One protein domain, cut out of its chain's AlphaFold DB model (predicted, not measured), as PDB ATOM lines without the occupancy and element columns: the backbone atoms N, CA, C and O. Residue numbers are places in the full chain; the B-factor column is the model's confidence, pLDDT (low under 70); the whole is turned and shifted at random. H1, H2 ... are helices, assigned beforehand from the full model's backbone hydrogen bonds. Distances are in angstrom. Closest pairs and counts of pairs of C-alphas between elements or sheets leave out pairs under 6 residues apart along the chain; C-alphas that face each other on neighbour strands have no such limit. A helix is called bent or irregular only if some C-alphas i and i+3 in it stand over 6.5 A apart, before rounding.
ATOM      1  N   LEU A 148     -16.965 -37.506  11.468       92.94
ATOM      2  CA  LEU A 148     -15.553 -37.223  11.195       92.94
ATOM      3  C   LEU A 148     -15.014 -38.131  10.083       92.94
ATOM      4  O   LEU A 148     -14.427 -37.644   9.121       92.94
ATOM      5  N   GLU A 149     -15.312 -39.434  10.165       92.44
ATOM      6  CA  GLU A 149     -14.944 -40.413   9.132       92.44
ATOM      7  C   GLU A 149     -15.537 -40.021   7.781       92.44
ATOM      8  O   GLU A 149     -14.832 -39.975   6.775       92.44
ATOM      9  N   ARG A 150     -16.836 -39.699   7.756       95.88
ATOM     10  CA  ARG A 150     -17.527 -39.329   6.515       95.88
ATOM     11  C   ARG A 150     -17.023 -38.011   5.932       95.88
ATOM     12  O   ARG A 150     -16.913 -37.905   4.716       95.88
ATOM     13  N   ALA A 151     -16.687 -37.029   6.767       97.44
ATOM     14  CA  ALA A 151     -16.131 -35.759   6.310       97.44
ATOM     15  C   ALA A 151     -14.732 -35.931   5.691       97.44
ATOM     16  O   ALA A 151     -14.471 -35.381   4.621       97.44
ATOM     17  N   LEU A 152     -13.862 -36.749   6.297       97.31
ATOM     18  CA  LEU A 152     -12.555 -37.077   5.717       97.31
ATOM     19  C   LEU A 152     -12.692 -37.858   4.403       97.31
ATOM     20  O   LEU A 152     -12.036 -37.519   3.419       97.31
ATOM     21  N   ILE A 153     -13.581 -38.857   4.359       97.69
ATOM     22  CA  ILE A 153     -13.887 -39.598   3.126       97.69
ATOM     23  C   ILE A 153     -14.366 -38.636   2.041       97.69
ATOM     24  O   ILE A 153     -13.839 -38.675   0.936       97.69
ATOM     25  N   TYR A 154     -15.309 -37.742   2.348       98.56
ATOM     26  CA  TYR A 154     -15.818 -36.767   1.384       98.56
ATOM     27  C   TYR A 154     -14.715 -35.862   0.835       98.56
ATOM     28  O   TYR A 154     -14.624 -35.696  -0.383       98.56
ATOM     29  N   ALA A 155     -13.842 -35.340   1.706       98.38
ATOM     30  CA  ALA A 155     -12.702 -34.523   1.304       98.38
ATOM     31  C   ALA A 155     -11.800 -35.270   0.304       98.38
ATOM     32  O   ALA A 155     -11.366 -34.696  -0.690       98.38
ATOM     33  N   ILE A 156     -11.571 -36.571   0.468       98.50
ATOM     34  CA  ILE A 156     -10.803 -37.352  -0.513       98.50
ATOM     35  C   ILE A 156     -11.634 -37.654  -1.773       98.50
ATOM     36  O   ILE A 156     -11.221 -37.346  -2.890       98.50
ATOM     37  N   PHE A 157     -12.831 -38.217  -1.615       98.50
ATOM     38  CA  PHE A 157     -13.612 -38.814  -2.703       98.50
ATOM     39  C   PHE A 157     -14.107 -37.771  -3.708       98.50
ATOM     40  O   PHE A 157     -14.108 -38.035  -4.908       98.50
ATOM     41  N   ARG A 158     -14.416 -36.541  -3.273       98.19
ATOM     42  CA  ARG A 158     -14.815 -35.444  -4.179       98.19
ATOM     43  C   ARG A 158     -13.737 -35.040  -5.199       98.19
ATOM     44  O   ARG A 158     -14.011 -34.272  -6.128       98.19
ATOM     45  N   ARG A 159     -12.496 -35.515  -5.029       98.19
ATOM     46  CA  ARG A 159     -11.358 -35.287  -5.938       98.19
ATOM     47  C   ARG A 159     -11.181 -36.408  -6.973       98.19
ATOM     48  O   ARG A 159     -10.498 -36.179  -7.965       98.19
ATOM     49  N   ILE A 160     -11.810 -37.568  -6.788       97.81
ATOM     50  CA  ILE A 160     -11.733 -38.709  -7.713       97.81
ATOM     51  C   ILE A 160     -12.658 -38.473  -8.915       97.81
ATOM     52  O   ILE A 160     -13.781 -37.992  -8.757       97.81
ATOM     53  N   TYR A 161     -12.194 -38.830 -10.118       96.88
ATOM     54  CA  TYR A 161     -12.903 -38.578 -11.381       96.88
ATOM     55  C   TYR A 161     -14.324 -39.162 -11.398       96.88
ATOM     56  O   TYR A 161     -15.271 -38.445 -11.718       96.88
ATOM     57  N   PHE A 162     -14.479 -40.420 -10.970       97.44
ATOM     58  CA  PHE A 162     -15.764 -41.125 -10.941       97.44
ATOM     59  C   PHE A 162     -16.865 -40.372 -10.174       97.44
ATOM     60  O   PHE A 162     -18.014 -40.363 -10.601       97.44
ATOM     61  N   PHE A 163     -16.538 -39.693  -9.068       98.25
ATOM     62  CA  PHE A 163     -17.543 -39.019  -8.238       98.25
ATOM     63  C   PHE A 163     -17.903 -37.604  -8.711       98.25
ATOM     64  O   PHE A 163     -18.851 -37.021  -8.186       98.25
ATOM     65  N   LYS A 164     -17.192 -37.026  -9.693       97.50
ATOM     66  CA  LYS A 164     -17.448 -35.651 -10.169       97.50
ATOM     67  C   LYS A 164     -18.885 -35.406 -10.659       97.50
ATOM     68  O   LYS A 164     -19.412 -34.342 -10.335       97.50
ATOM     69  N   PRO A 165     -19.546 -36.334 -11.375       98.19
ATOM     70  CA  PRO A 165     -20.944 -36.162 -11.776       98.19
ATOM     71  C   PRO A 165     -21.940 -36.286 -10.612       98.19
ATOM     72  O   PRO A 165     -23.075 -35.846 -10.742       98.19
ATOM     73  N   TYR A 166     -21.518 -36.865  -9.482       98.38
ATOM     74  CA  TYR A 166     -22.381 -37.243  -8.358       98.38
ATOM     75  C   TYR A 166     -22.104 -36.440  -7.080       98.38
ATOM     76  O   TYR A 166     -22.444 -36.889  -5.988       98.38
ATOM     77  N   LEU A 167     -21.439 -35.281  -7.170       98.50
ATOM     78  CA  LEU A 167     -21.029 -34.523  -5.980       98.50
ATOM     79  C   LEU A 167     -22.194 -34.187  -5.028       98.50
ATOM     80  O   LEU A 167     -22.018 -34.423  -3.831       98.50
ATOM     81  N   PRO A 168     -23.377 -33.728  -5.495       98.56
ATOM     82  CA  PRO A 168     -24.515 -33.489  -4.603       98.56
ATOM     83  C   PRO A 168     -24.965 -34.750  -3.852       98.56
ATOM     84  O   PRO A 168     -25.197 -34.712  -2.646       98.56
ATOM     85  N   GLN A 169     -25.035 -35.887  -4.544       98.69
ATOM     86  CA  GLN A 169     -25.488 -37.161  -3.990       98.69
ATOM     87  C   GLN A 169     -24.441 -37.771  -3.052       98.69
ATOM     88  O   GLN A 169     -24.791 -38.353  -2.026       98.69
ATOM     89  N   LEU A 170     -23.153 -37.623  -3.377       98.69
ATOM     90  CA  LEU A 170     -22.046 -38.013  -2.510       98.69
ATOM     91  C   LEU A 170     -22.050 -37.182  -1.223       98.69
ATOM     92  O   LEU A 170     -21.866 -37.736  -0.140       98.69
ATOM     93  N   GLU A 171     -22.276 -35.873  -1.321       98.62
ATOM     94  CA  GLU A 171     -22.360 -35.001  -0.152       98.62
ATOM     95  C   GLU A 171     -23.577 -35.326   0.721       98.62
ATOM     96  O   GLU A 171     -23.443 -35.420   1.942       98.62
ATOM     97  N   GLU A 172     -24.746 -35.586   0.129       98.50
ATOM     98  CA  GLU A 172     -25.932 -36.024   0.876       98.50
ATOM     99  C   GLU A 172     -25.698 -37.381   1.564       98.50
ATOM    100  O   GLU A 172     -25.996 -37.543   2.754       98.50
ATOM    101  N   LEU A 173     -25.086 -38.340   0.856       98.25
ATOM    102  CA  LEU A 173     -24.700 -39.642   1.403       98.25
ATOM    103  C   LEU A 173     -23.769 -39.481   2.616       98.25
ATOM    104  O   LEU A 173     -23.991 -40.107   3.655       98.25
ATOM    105  N   MET A 174     -22.741 -38.634   2.505       98.19
ATOM    106  CA  MET A 174     -21.772 -38.409   3.582       98.19
ATOM    107  C   MET A 174     -22.333 -37.532   4.712       98.19
ATOM    108  O   MET A 174     -21.957 -37.713   5.872       98.19
ATOM    109  N   THR A 175     -23.310 -36.669   4.433       97.75
ATOM    110  CA  THR A 175     -24.072 -35.952   5.466       97.75
ATOM    111  C   THR A 175     -24.818 -36.945   6.355       97.75
ATOM    112  O   THR A 175     -24.707 -36.888   7.589       97.75
ATOM    113  N   SER A 176     -25.504 -37.923   5.749       94.31
ATOM    114  CA  SER A 176     -26.302 -38.925   6.463       94.31
ATOM    115  C   SER A 176     -27.271 -38.228   7.442       94.31
ATOM    116  O   SER A 176     -27.998 -37.312   7.067       94.31
ATOM    117  N   TYR A 177     -27.268 -38.603   8.720       92.81
ATOM    118  CA  TYR A 177     -28.091 -37.973   9.761       92.81
ATOM    119  C   TYR A 177     -27.461 -36.711  10.387       92.81
ATOM    120  O   TYR A 177     -28.070 -36.082  11.250       92.81
ATOM    121  N   ALA A 178     -26.238 -36.329  10.003       93.88
ATOM    122  CA  ALA A 178     -25.437 -35.313  10.693       93.88
ATOM    123  C   ALA A 178     -25.619 -33.886  10.140       93.88
ATOM    124  O   ALA A 178     -24.681 -33.091  10.165       93.88
ATOM    125  N   THR A 179     -26.822 -33.540   9.676       94.56
ATOM    126  CA  THR A 179     -27.118 -32.294   8.937       94.56
ATOM    127  C   THR A 179     -26.682 -31.010   9.650       94.56
ATOM    128  O   THR A 179     -26.235 -30.074   9.000       94.56
ATOM    129  N   LYS A 180     -26.753 -30.961  10.989       96.44
ATOM    130  CA  LYS A 180     -26.344 -29.781  11.778       96.44
ATOM    131  C   LYS A 180     -24.828 -29.609  11.888       96.44
ATOM    132  O   LYS A 180     -24.341 -28.487  11.893       96.44
ATOM    133  N   SER A 181     -24.090 -30.707  12.037       95.75
ATOM    134  CA  SER A 181     -22.637 -30.678  12.247       95.75
ATOM    135  C   SER A 181     -21.840 -30.822  10.951       95.75
ATOM    136  O   SER A 181     -20.644 -30.549  10.950       95.75
ATOM    137  N   TRP A 182     -22.482 -31.284   9.874       97.69
ATOM    138  CA  TRP A 182     -21.840 -31.574   8.595       97.69
ATOM    139  C   TRP A 182     -21.078 -30.383   8.004       97.69
ATOM    140  O   TRP A 182     -19.892 -30.576   7.743       97.69
ATOM    141  N   PRO A 183     -21.652 -29.164   7.880       97.81
ATOM    142  CA  PRO A 183     -20.943 -28.048   7.250       97.81
ATOM    143  C   PRO A 183     -19.590 -27.783   7.917       97.81
ATOM    144  O   PRO A 183     -18.554 -27.825   7.263       97.81
ATOM    145  N   TYR A 184     -19.585 -27.683   9.251       97.50
ATOM    146  CA  TYR A 184     -18.364 -27.479  10.030       97.50
ATOM    147  C   TYR A 184     -17.314 -28.573   9.795       97.50
ATOM    148  O   TYR A 184     -16.144 -28.269   9.568       97.50
ATOM    149  N   TRP A 185     -17.706 -29.849   9.865       96.38
ATOM    150  CA  TRP A 185     -16.743 -30.945   9.741       96.38
ATOM    151  C   TRP A 185     -16.260 -31.152   8.309       96.38
ATOM    152  O   TRP A 185     -15.078 -31.424   8.124       96.38
ATOM    153  N   SER A 186     -17.132 -30.997   7.312       97.44
ATOM    154  CA  SER A 186     -16.750 -31.080   5.899       97.44
ATOM    155  C   SER A 186     -15.699 -30.023   5.542       97.44
ATOM    156  O   SER A 186     -14.638 -30.380   5.030       97.44
ATOM    157  N   ASP A 187     -15.909 -28.766   5.949       97.62
ATOM    158  CA  ASP A 187     -14.941 -27.681   5.762       97.62
ATOM    159  C   ASP A 187     -13.652 -27.924   6.553       97.62
ATOM    160  O   ASP A 187     -12.546 -27.741   6.038       97.62
ATOM    161  N   ARG A 188     -13.763 -28.378   7.810       96.38
ATOM    162  CA  ARG A 188     -12.587 -28.632   8.649       96.38
ATOM    163  C   ARG A 188     -11.700 -29.734   8.074       96.38
ATOM    164  O   ARG A 188     -10.480 -29.590   8.098       96.38
ATOM    165  N   PHE A 189     -12.281 -30.825   7.577       96.25
ATOM    166  CA  PHE A 189     -11.503 -31.914   6.982       96.25
ATOM    167  C   PHE A 189     -10.966 -31.571   5.595       96.25
ATOM    168  O   PHE A 189      -9.859 -31.995   5.277       96.25
ATOM    169  N   GLU A 190     -11.675 -30.763   4.809       97.69
ATOM    170  CA  GLU A 190     -11.137 -30.194   3.572       97.69
ATOM    171  C   GLU A 190      -9.861 -29.381   3.856       97.69
ATOM    172  O   GLU A 190      -8.834 -29.607   3.214       97.69
ATOM    173  N   GLN A 191      -9.888 -28.505   4.867       97.19
ATOM    174  CA  GLN A 191      -8.713 -27.738   5.298       97.19
ATOM    175  C   GLN A 191      -7.581 -28.644   5.787       97.19
ATOM    176  O   GLN A 191      -6.458 -28.509   5.319       97.19
ATOM    177  N   LEU A 192      -7.869 -29.599   6.678       94.62
ATOM    178  CA  LEU A 192      -6.859 -30.528   7.201       94.62
ATOM    179  C   LEU A 192      -6.187 -31.348   6.095       94.62
ATOM    180  O   LEU A 192      -4.973 -31.524   6.111       94.62
ATOM    181  N   VAL A 193      -6.961 -31.839   5.123       97.00
ATOM    182  CA  VAL A 193      -6.426 -32.579   3.972       97.00
ATOM    183  C   VAL A 193      -5.471 -31.704   3.167       97.00
ATOM    184  O   VAL A 193      -4.390 -32.172   2.822       97.00
ATOM    185  N   LEU A 194      -5.833 -30.447   2.901       97.31
ATOM    186  CA  LEU A 194      -4.975 -29.505   2.179       97.31
ATOM    187  C   LEU A 194      -3.731 -29.107   2.985       97.31
ATOM    188  O   LEU A 194      -2.647 -29.025   2.416       97.31
ATOM    189  N   GLU A 195      -3.855 -28.904   4.298       95.31
ATOM    190  CA  GLU A 195      -2.730 -28.607   5.193       95.31
ATOM    191  C   GLU A 195      -1.711 -29.757   5.210       95.31
ATOM    192  O   GLU A 195      -0.506 -29.524   5.102       95.31
ATOM    193  N   VAL A 196      -2.180 -31.004   5.342       94.06
ATOM    194  CA  VAL A 196      -1.312 -32.193   5.315       94.06
ATOM    195  C   VAL A 196      -0.691 -32.377   3.934       94.06
ATOM    196  O   VAL A 196       0.507 -32.638   3.842       94.06
ATOM    197  N   ASP A 197      -1.469 -32.183   2.869       96.94
ATOM    198  CA  ASP A 197      -0.965 -32.273   1.502       96.94
ATOM    199  C   ASP A 197       0.146 -31.259   1.238       96.94
ATOM    200  O   ASP A 197       1.228 -31.641   0.790       96.94
ATOM    201  N   GLN A 198      -0.063 -30.005   1.642       95.94
ATOM    202  CA  GLN A 198       0.931 -28.943   1.537       95.94
ATOM    203  C   GLN A 198       2.205 -29.259   2.334       95.94
ATOM    204  O   GLN A 198       3.299 -29.090   1.811       95.94
ATOM    205  N   LYS A 199       2.087 -29.750   3.578       92.75
ATOM    206  CA  LYS A 199       3.250 -30.171   4.393       92.75
ATOM    207  C   LYS A 199       4.019 -31.346   3.783       92.75
ATOM    208  O   LYS A 199       5.180 -31.559   4.125       92.75
ATOM    209  N   SER A 200       3.360 -32.119   2.926       93.19
ATOM    210  CA  SER A 200       3.930 -33.268   2.225       93.19
ATOM    211  C   SER A 200       4.340 -32.972   0.779       93.19
ATOM    212  O   SER A 200       4.597 -33.913   0.031       93.19
ATOM    213  N   ASP A 201       4.358 -31.701   0.362       94.81
ATOM    214  CA  ASP A 201       4.639 -31.276  -1.018       94.81
ATOM    215  C   ASP A 201       3.764 -31.997  -2.070       94.81
ATOM    216  O   ASP A 201       4.216 -32.356  -3.157       94.81
ATOM    217  N   GLY A 202       2.491 -32.245  -1.742       96.31
ATOM    218  CA  GLY A 202       1.526 -32.924  -2.616       96.31
ATOM    219  C   GLY A 202       1.562 -34.459  -2.566       96.31
ATOM    220  O   GLY A 202       0.770 -35.125  -3.243       96.31
ATOM    221  N   ALA A 203       2.477 -35.057  -1.795       95.88
ATOM    222  CA  ALA A 203       2.635 -36.509  -1.743       95.88
ATOM    223  C   ALA A 203       1.423 -37.220  -1.119       95.88
ATOM    224  O   ALA A 203       1.104 -38.346  -1.512       95.88
ATOM    225  N   TYR A 204       0.743 -36.581  -0.163       96.56
ATOM    226  CA  TYR A 204      -0.415 -37.152   0.519       96.56
ATOM    227  C   TYR A 204      -1.588 -37.391  -0.435       96.56
ATOM    228  O   TYR A 204      -2.014 -38.537  -0.603       96.56
ATOM    229  N   LEU A 205      -2.105 -36.347  -1.090       97.94
ATOM    230  CA  LEU A 205      -3.223 -36.488  -2.019       97.94
ATOM    231  C   LEU A 205      -2.829 -37.348  -3.213       97.94
ATOM    232  O   LEU A 205      -3.629 -38.186  -3.619       97.94
ATOM    233  N   HIS A 206      -1.605 -37.217  -3.735       97.81
ATOM    234  CA  HIS A 206      -1.146 -38.083  -4.820       97.81
ATOM    235  C   HIS A 206      -1.250 -39.570  -4.446       97.81
ATOM    236  O   HIS A 206      -1.842 -40.356  -5.189       97.81
ATOM    237  N   HIS A 207      -0.726 -39.960  -3.280       97.06
ATOM    238  CA  HIS A 207      -0.746 -41.353  -2.843       97.06
ATOM    239  C   HIS A 207      -2.162 -41.848  -2.527       97.06
ATOM    240  O   HIS A 207      -2.559 -42.906  -3.020       97.06
ATOM    241  N   ILE A 208      -2.938 -41.097  -1.737       97.69
ATOM    242  CA  ILE A 208      -4.272 -41.535  -1.313       97.69
ATOM    243  C   ILE A 208      -5.237 -41.597  -2.495       97.69
ATOM    244  O   ILE A 208      -5.958 -42.583  -2.626       97.69
ATOM    245  N   LEU A 209      -5.238 -40.595  -3.381       98.31
ATOM    246  CA  LEU A 209      -6.121 -40.608  -4.548       98.31
ATOM    247  C   LEU A 209      -5.791 -41.776  -5.474       98.31
ATOM    248  O   LEU A 209      -6.710 -42.450  -5.925       98.31
ATOM    249  N   LYS A 210      -4.503 -42.072  -5.692       98.00
ATOM    250  CA  LYS A 210      -4.088 -43.251  -6.459       98.00
ATOM    251  C   LYS A 210      -4.600 -44.545  -5.819       98.00
ATOM    252  O   LYS A 210      -5.277 -45.321  -6.473       98.00
ATOM    253  N   LYS A 211      -4.354 -44.743  -4.521       97.88
ATOM    254  CA  LYS A 211      -4.789 -45.939  -3.777       97.88
ATOM    255  C   LYS A 211      -6.310 -46.136  -3.762       97.88
ATOM    256  O   LYS A 211      -6.759 -47.282  -3.742       97.88
ATOM    257  N   VAL A 212      -7.088 -45.053  -3.719       97.81
ATOM    258  CA  VAL A 212      -8.557 -45.099  -3.803       97.81
ATOM    259  C   VAL A 212      -9.000 -45.429  -5.229       97.81
ATOM    260  O   VAL A 212      -9.815 -46.331  -5.399       97.81
ATOM    261  N   SER A 213      -8.444 -44.759  -6.243       97.56
ATOM    262  CA  SER A 213      -8.748 -45.042  -7.651       97.56
ATOM    263  C   SER A 213      -8.428 -46.489  -8.024       97.56
ATOM    264  O   SER A 213      -9.312 -47.175  -8.520       97.56
ATOM    265  N   ASP A 214      -7.231 -46.985  -7.693       97.19
ATOM    266  CA  ASP A 214      -6.803 -48.357  -7.998       97.19
ATOM    267  C   ASP A 214      -7.776 -49.399  -7.404       97.19
ATOM    268  O   ASP A 214      -8.126 -50.381  -8.056       97.19
ATOM    269  N   ARG A 215      -8.263 -49.179  -6.170       96.00
ATOM    270  CA  ARG A 215      -9.240 -50.076  -5.523       96.00
ATOM    271  C   ARG A 215     -10.632 -49.989  -6.139       96.00
ATOM    272  O   ARG A 215     -11.301 -51.008  -6.250       96.00
ATOM    273  N   LEU A 216     -11.074 -48.792  -6.519       95.81
ATOM    274  CA  LEU A 216     -12.354 -48.605  -7.204       95.81
ATOM    275  C   LEU A 216     -12.339 -49.246  -8.597       95.81
ATOM    276  O   LEU A 216     -13.308 -49.891  -8.980       95.81
ATOM    277  N   GLU A 217     -11.238 -49.112  -9.336       95.31
ATOM    278  CA  GLU A 217     -11.046 -49.748 -10.645       95.31
ATOM    279  C   GLU A 217     -10.999 -51.278 -10.538       95.31
ATOM    280  O   GLU A 217     -11.524 -51.978 -11.405       95.31
ATOM    281  N   ALA A 218     -10.425 -51.801  -9.450       96.56
ATOM    282  CA  ALA A 218     -10.406 -53.230  -9.153       96.56
ATOM    283  C   ALA A 218     -11.762 -53.792  -8.674       96.56
ATOM    284  O   ALA A 218     -11.924 -55.014  -8.661       96.56
ATOM    285  N   ASP A 219     -12.740 -52.945  -8.322       96.25
ATOM    286  CA  ASP A 219     -14.078 -53.353  -7.863       96.25
ATOM    287  C   ASP A 219     -15.218 -52.691  -8.677       96.25
ATOM    288  O   ASP A 219     -15.903 -51.766  -8.212       96.25
ATOM    289  N   PRO A 220     -15.485 -53.181  -9.907       96.12
ATOM    290  CA  PRO A 220     -16.567 -52.665 -10.745       96.12
ATOM    291  C   PRO A 220     -17.967 -52.815 -10.128       96.12
ATOM    292  O   PRO A 220     -18.867 -52.029 -10.439       96.12
ATOM    293  N   GLU A 221     -18.187 -53.805  -9.256       97.31
ATOM    294  CA  GLU A 221     -19.488 -53.994  -8.609       97.31
ATOM    295  C   GLU A 221     -19.753 -52.916  -7.554       97.31
ATOM    296  O   GLU A 221     -20.893 -52.447  -7.444       97.31
ATOM    297  N   LEU A 222     -18.722 -52.465  -6.831       96.44
ATOM    298  CA  LEU A 222     -18.827 -51.316  -5.934       96.44
ATOM    299  C   LEU A 222     -19.146 -50.026  -6.695       96.44
ATOM    300  O   LEU A 222     -20.011 -49.265  -6.253       96.44
ATOM    301  N   LEU A 223     -18.523 -49.794  -7.857       97.50
ATOM    302  CA  LEU A 223     -18.842 -48.644  -8.714       97.50
ATOM    303  C   LEU A 223     -20.297 -48.688  -9.196       97.50
ATOM    304  O   LEU A 223     -21.038 -47.720  -9.022       97.50
ATOM    305  N   ARG A 224     -20.756 -49.841  -9.695       98.12
ATOM    306  CA  ARG A 224     -22.150 -50.028 -10.129       98.12
ATOM    307  C   ARG A 224     -23.145 -49.858  -8.979       98.12
ATOM    308  O   ARG A 224     -24.260 -49.366  -9.170       98.12
ATOM    309  N   LEU A 225     -22.781 -50.295  -7.774       98.19
ATOM    310  CA  LEU A 225     -23.567 -50.045  -6.569       98.19
ATOM    311  C   LEU A 225     -23.627 -48.546  -6.258       98.19
ATOM    312  O   LEU A 225     -24.712 -48.048  -5.956       98.19
ATOM    313  N   ALA A 226     -22.497 -47.842  -6.339       98.19
ATOM    314  CA  ALA A 226     -22.423 -46.410  -6.088       98.19
ATOM    315  C   ALA A 226     -23.326 -45.624  -7.046       98.19
ATOM    316  O   ALA A 226     -24.154 -44.849  -6.577       98.19
ATOM    317  N   GLU A 227     -23.273 -45.900  -8.353       98.44
ATOM    318  CA  GLU A 227     -24.156 -45.270  -9.350       98.44
ATOM    319  C   GLU A 227     -25.641 -45.476  -9.021       98.44
ATOM    320  O   GLU A 227     -26.423 -44.525  -9.022       98.44
ATOM    321  N   LYS A 228     -26.041 -46.711  -8.677       98.44
ATOM    322  CA  LYS A 228     -27.429 -47.026  -8.293       98.44
ATOM    323  C   LYS A 228     -27.869 -46.279  -7.038       98.44
ATOM    324  O   LYS A 228     -29.010 -45.817  -6.964       98.44
ATOM    325  N   VAL A 229     -26.987 -46.188  -6.043       98.50
ATOM    326  CA  VAL A 229     -27.250 -45.446  -4.806       98.50
ATOM    327  C   VAL A 229     -27.364 -43.954  -5.107       98.50
ATOM    328  O   VAL A 229     -28.323 -43.344  -4.653       98.50
ATOM    329  N   PHE A 230     -26.475 -43.373  -5.914       98.69
ATOM    330  CA  PHE A 230     -26.542 -41.953  -6.268       98.69
ATOM    331  C   PHE A 230     -27.804 -41.613  -7.066       98.69
ATOM    332  O   PHE A 230     -28.512 -40.683  -6.688       98.69
ATOM    333  N   ALA A 231     -28.171 -42.412  -8.072       98.44
ATOM    334  CA  ALA A 231     -29.428 -42.227  -8.804       98.44
ATOM    335  C   ALA A 231     -30.664 -42.320  -7.883       98.44
ATOM    336  O   ALA A 231     -31.639 -41.580  -8.036       98.44
ATOM    337  N   SER A 232     -30.621 -43.210  -6.884       98.31
ATOM    338  CA  SER A 232     -31.686 -43.321  -5.881       98.31
ATOM    339  C   SER A 232     -31.725 -42.101  -4.960       98.31
ATOM    340  O   SER A 232     -32.802 -41.565  -4.721       98.31
ATOM    341  N   ILE A 233     -30.574 -41.614  -4.487       98.44
ATOM    342  CA  ILE A 233     -30.491 -40.404  -3.656       98.44
ATOM    343  C   ILE A 233     -31.070 -39.206  -4.403       98.44
ATOM    344  O   ILE A 233     -31.908 -38.502  -3.853       98.44
ATOM    345  N   GLU A 234     -30.717 -39.034  -5.673       98.00
ATOM    346  CA  GLU A 234     -31.265 -37.967  -6.512       98.00
ATOM    347  C   GLU A 234     -32.798 -38.027  -6.622       98.00
ATOM    348  O   GLU A 234     -33.467 -36.998  -6.603       98.00
ATOM    349  N   THR A 235     -33.368 -39.233  -6.690       97.94
ATOM    350  CA  THR A 235     -34.814 -39.422  -6.893       97.94
ATOM    351  C   THR A 235     -35.618 -39.344  -5.592       97.94
ATOM    352  O   THR A 235     -36.714 -38.782  -5.561       97.94
ATOM    353  N   ILE A 236     -35.130 -39.973  -4.518       97.69
ATOM    354  CA  ILE A 236     -35.906 -40.223  -3.290       97.69
ATOM    355  C   ILE A 236     -35.199 -39.784  -1.999       97.69
ATOM    356  O   ILE A 236     -35.784 -39.915  -0.918       97.69
ATOM    357  N   GLY A 237     -33.982 -39.248  -2.098       97.62
ATOM    358  CA  GLY A 237     -33.146 -38.832  -0.975       97.62
ATOM    359  C   GLY A 237     -32.464 -39.993  -0.247       97.62
ATOM    360  O   GLY A 237     -32.859 -41.164  -0.330       97.62
ATOM    361  N   TYR A 238     -31.439 -39.662   0.534       95.81
ATOM    362  CA  TYR A 238     -30.633 -40.601   1.316       95.81
ATOM    363  C   TYR A 238     -31.471 -41.483   2.250       95.81
ATOM    364  O   TYR A 238     -31.312 -42.703   2.255       95.81
ATOM    365  N   LEU A 239     -32.412 -40.894   3.000       93.56
ATOM    366  CA  LEU A 239     -33.179 -41.607   4.035       93.56
ATOM    367  C   LEU A 239     -34.030 -42.762   3.489       93.56
ATOM    368  O   LEU A 239     -34.355 -43.682   4.237       93.56
ATOM    369  N   LYS A 240     -34.405 -42.708   2.207       96.06
ATOM    370  CA  LYS A 240     -35.218 -43.735   1.542       96.06
ATOM    371  C   LYS A 240     -34.384 -44.660   0.653       96.06
ATOM    372  O   LYS A 240     -34.906 -45.655   0.151       96.06
ATOM    373  N   THR A 241     -33.104 -44.350   0.460       96.94
ATOM    374  CA  THR A 241     -32.228 -45.099  -0.435       96.94
ATOM    375  C   THR A 241     -31.713 -46.366   0.239       96.94
ATOM    376  O   THR A 241     -30.974 -46.338   1.226       96.94
ATOM    377  N   GLN A 242     -32.077 -47.511  -0.332       94.06
ATOM    378  CA  GLN A 242     -31.566 -48.808   0.101       94.06
ATOM    379  C   GLN A 242     -30.054 -48.900  -0.125       94.06
ATOM    380  O   GLN A 242     -29.524 -48.362  -1.094       94.06
ATOM    381  N   LYS A 243     -29.354 -49.615   0.762       94.31
ATOM    382  CA  LYS A 243     -27.890 -49.813   0.714       94.31
ATOM    383  C   LYS A 243     -27.031 -48.540   0.826       94.31
ATOM    384  O   LYS A 243     -25.814 -48.662   0.747       94.31
ATOM    385  N   ALA A 244     -27.592 -47.360   1.109       95.38
ATOM    386  CA  ALA A 244     -26.803 -46.142   1.336       95.38
ATOM    387  C   ALA A 244     -25.776 -46.321   2.476       95.38
ATOM    388  O   ALA A 244     -24.581 -46.109   2.288       95.38
ATOM    389  N   ASN A 245     -26.214 -46.830   3.633       93.25
ATOM    390  CA  ASN A 245     -25.312 -47.150   4.750       93.25
ATOM    391  C   ASN A 245     -24.284 -48.229   4.402       93.25
ATOM    392  O   ASN A 245     -23.146 -48.168   4.862       93.25
ATOM    393  N   TYR A 246     -24.673 -49.205   3.579       92.75
ATOM    394  CA  TYR A 246     -23.757 -50.245   3.128       92.75
ATOM    395  C   TYR A 246     -22.652 -49.656   2.242       92.75
ATOM    396  O   TYR A 246     -21.486 -49.958   2.468       92.75
ATOM    397  N   LEU A 247     -22.984 -48.743   1.322       95.81
ATOM    398  CA  LEU A 247     -21.995 -48.035   0.508       95.81
ATOM    399  C   LEU A 247     -21.032 -47.201   1.369       95.81
ATOM    400  O   LEU A 247     -19.820 -47.277   1.179       95.81
ATOM    401  N   ILE A 248     -21.546 -46.480   2.376       95.12
ATOM    402  CA  ILE A 248     -20.705 -45.769   3.358       95.12
ATOM    403  C   ILE A 248     -19.764 -46.746   4.074       95.12
ATOM    404  O   ILE A 248     -18.590 -46.438   4.277       95.12
ATOM    405  N   SER A 249     -20.259 -47.927   4.451       90.69
ATOM    406  CA  SER A 249     -19.437 -48.963   5.075       90.69
ATOM    407  C   SER A 249     -18.319 -49.444   4.150       90.69
ATOM    408  O   SER A 249     -17.193 -49.586   4.613       90.69
ATOM    409  N   GLN A 250     -18.590 -49.637   2.854       92.38
ATOM    410  CA  GLN A 250     -17.562 -50.031   1.884       92.38
ATOM    411  C   GLN A 250     -16.483 -48.951   1.719       92.38
ATOM    412  O   GLN A 250     -15.295 -49.259   1.760       92.38
ATOM    413  N   PHE A 251     -16.858 -47.669   1.641       95.19
ATOM    414  CA  PHE A 251     -15.874 -46.580   1.564       95.19
ATOM    415  C   PHE A 251     -15.020 -46.478   2.828       95.19
ATOM    416  O   PHE A 251     -13.805 -46.309   2.758       95.19
ATOM    417  N   ARG A 252     -15.637 -46.627   4.003       91.75
ATOM    418  CA  ARG A 252     -14.906 -46.647   5.274       91.75
ATOM    419  C   ARG A 252     -13.953 -47.848   5.362       91.75
ATOM    420  O   ARG A 252     -12.849 -47.675   5.872       91.75
ATOM    421  N   LYS A 253     -14.353 -49.023   4.853       87.50
ATOM    422  CA  LYS A 253     -13.521 -50.236   4.804       87.50
ATOM    423  C   LYS A 253     -12.302 -50.010   3.915       87.50
ATOM    424  O   LYS A 253     -11.181 -50.207   4.366       87.50
ATOM    425  N   MET A 254     -12.517 -49.455   2.726       92.25
ATOM    426  CA  MET A 254     -11.450 -49.080   1.799       92.25
ATOM    427  C   MET A 254     -10.419 -48.136   2.444       92.25
ATOM    428  O   MET A 254      -9.215 -48.371   2.360       92.25
ATOM    429  N   MET A 255     -10.866 -47.084   3.140       93.00
ATOM    430  CA  MET A 255      -9.947 -46.165   3.831       93.00
ATOM    431  C   MET A 255      -9.225 -46.816   5.018       93.00
ATOM    432  O   MET A 255      -8.095 -46.440   5.345       93.00
ATOM    433  N   ALA A 256      -9.861 -47.787   5.676       87.62
ATOM    434  CA  ALA A 256      -9.241 -48.560   6.742       87.62
ATOM    435  C   ALA A 256      -8.128 -49.465   6.194       87.62
ATOM    436  O   ALA A 256      -7.024 -49.436   6.728       87.62
ATOM    437  N   GLU A 257      -8.376 -50.178   5.095       86.19
ATOM    438  CA  GLU A 257      -7.379 -51.001   4.392       86.19
ATOM    439  C   GLU A 257      -6.169 -50.170   3.943       86.19
ATOM    440  O   GLU A 257      -5.028 -50.528   4.236       86.19
ATOM    441  N   ILE A 258      -6.408 -49.005   3.323       91.31
ATOM    442  CA  ILE A 258      -5.349 -48.037   2.973       91.31
ATOM    443  C   ILE A 258      -4.516 -47.679   4.203       91.31
ATOM    444  O   ILE A 258      -3.288 -47.641   4.150       91.31
ATOM    445  N   SER A 259      -5.187 -47.412   5.319       89.19
ATOM    446  CA  SER A 259      -4.514 -47.017   6.547       89.19
ATOM    447  C   SER A 259      -3.666 -48.142   7.138       89.19
ATOM    448  O   SER A 259      -2.564 -47.856   7.596       89.19
TER     449      SER A 259
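What this domain is: This is residues 148 to 259 of the 294 residues of an uncharacterized protein of Anaerolineaceae bacterium (UniProt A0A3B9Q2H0). What shape do these helices make? The helical hairpin of H1 and H2 forms the core, and H3, H4 and H5 are set round it as three sides: H3 and H4 pack on H1, and H5 packs on H2. H6 crosses over this hairpin and also packs on H4 and H5. What is the make-up and size? The printed part has 112 residues, with six named helices in the order H1 to H6 and no named strand: the class is all helix. It is compact, with a radius of gyration of the C-alphas of 13.7 A and spans of 41 by 35 by 23 A.

Where its parts are: Where do the first helices lie? H1 holds residues 148 to 157, and C-alpha 148 is at (-15.553, -37.223, 11.195). H2 holds residues 161 to 175 and is irregular: C-alphas 165 and 168 are 8.4 A apart. Which helices follow? H3, residues 182 to 199, is 25.5 A long, H4, residues 203 to 218, 22.5 A, and H5, residues 220 to 236, 24.2 A. H6, residues 244 to 259, is 22.9 A long and ends with C-alpha 259 at (-4.514, -47.017, 6.547).

How they stand to each other: What does H1 touch? H1 and H6 are the hubs, touching four helices each. H1 touches H2 in a hairpin, opposite ways at a shallow tilt of 17 degrees, the closest C-alphas being those of Arg 150 and Met 174, 5.2 A apart. H1 touches H3 at a steep tilt of 60 degrees, with the C-alphas of Ala 151 and Ser 186 closest at 4.7 A. Where do H4, H5 and H6 come in? Residues 205 to 209 of H4 touch H1, about perpendicular at 82 degrees, with the C-alphas of Ile 156 and Leu 209 closest at 7.0 A. H5 touches H2 with residues 230 to 234 alone, the closest C-alphas being those of Gln 169 and Phe 230, 5.4 A apart. H6 touches H1, about perpendicular at 81 degrees, with the C-alphas of Glu 149 and Arg 252 closest at 7.3 A. What do the backbones show? Every O i to N i+4 pair is within hydrogen-bond range in H1, H3, H4, H5 and H6, and 7 of 11 are in H2.

The domain as a whole: How far does it reach? The two C-alphas farthest apart are those of Asp 201 and Lys 240, at 41.8 A. Are there cuts or long links? The printed part has no cut and no long link. How confident is the model? The mean pLDDT of the printed part is 96.2, and no printed residue is under 70.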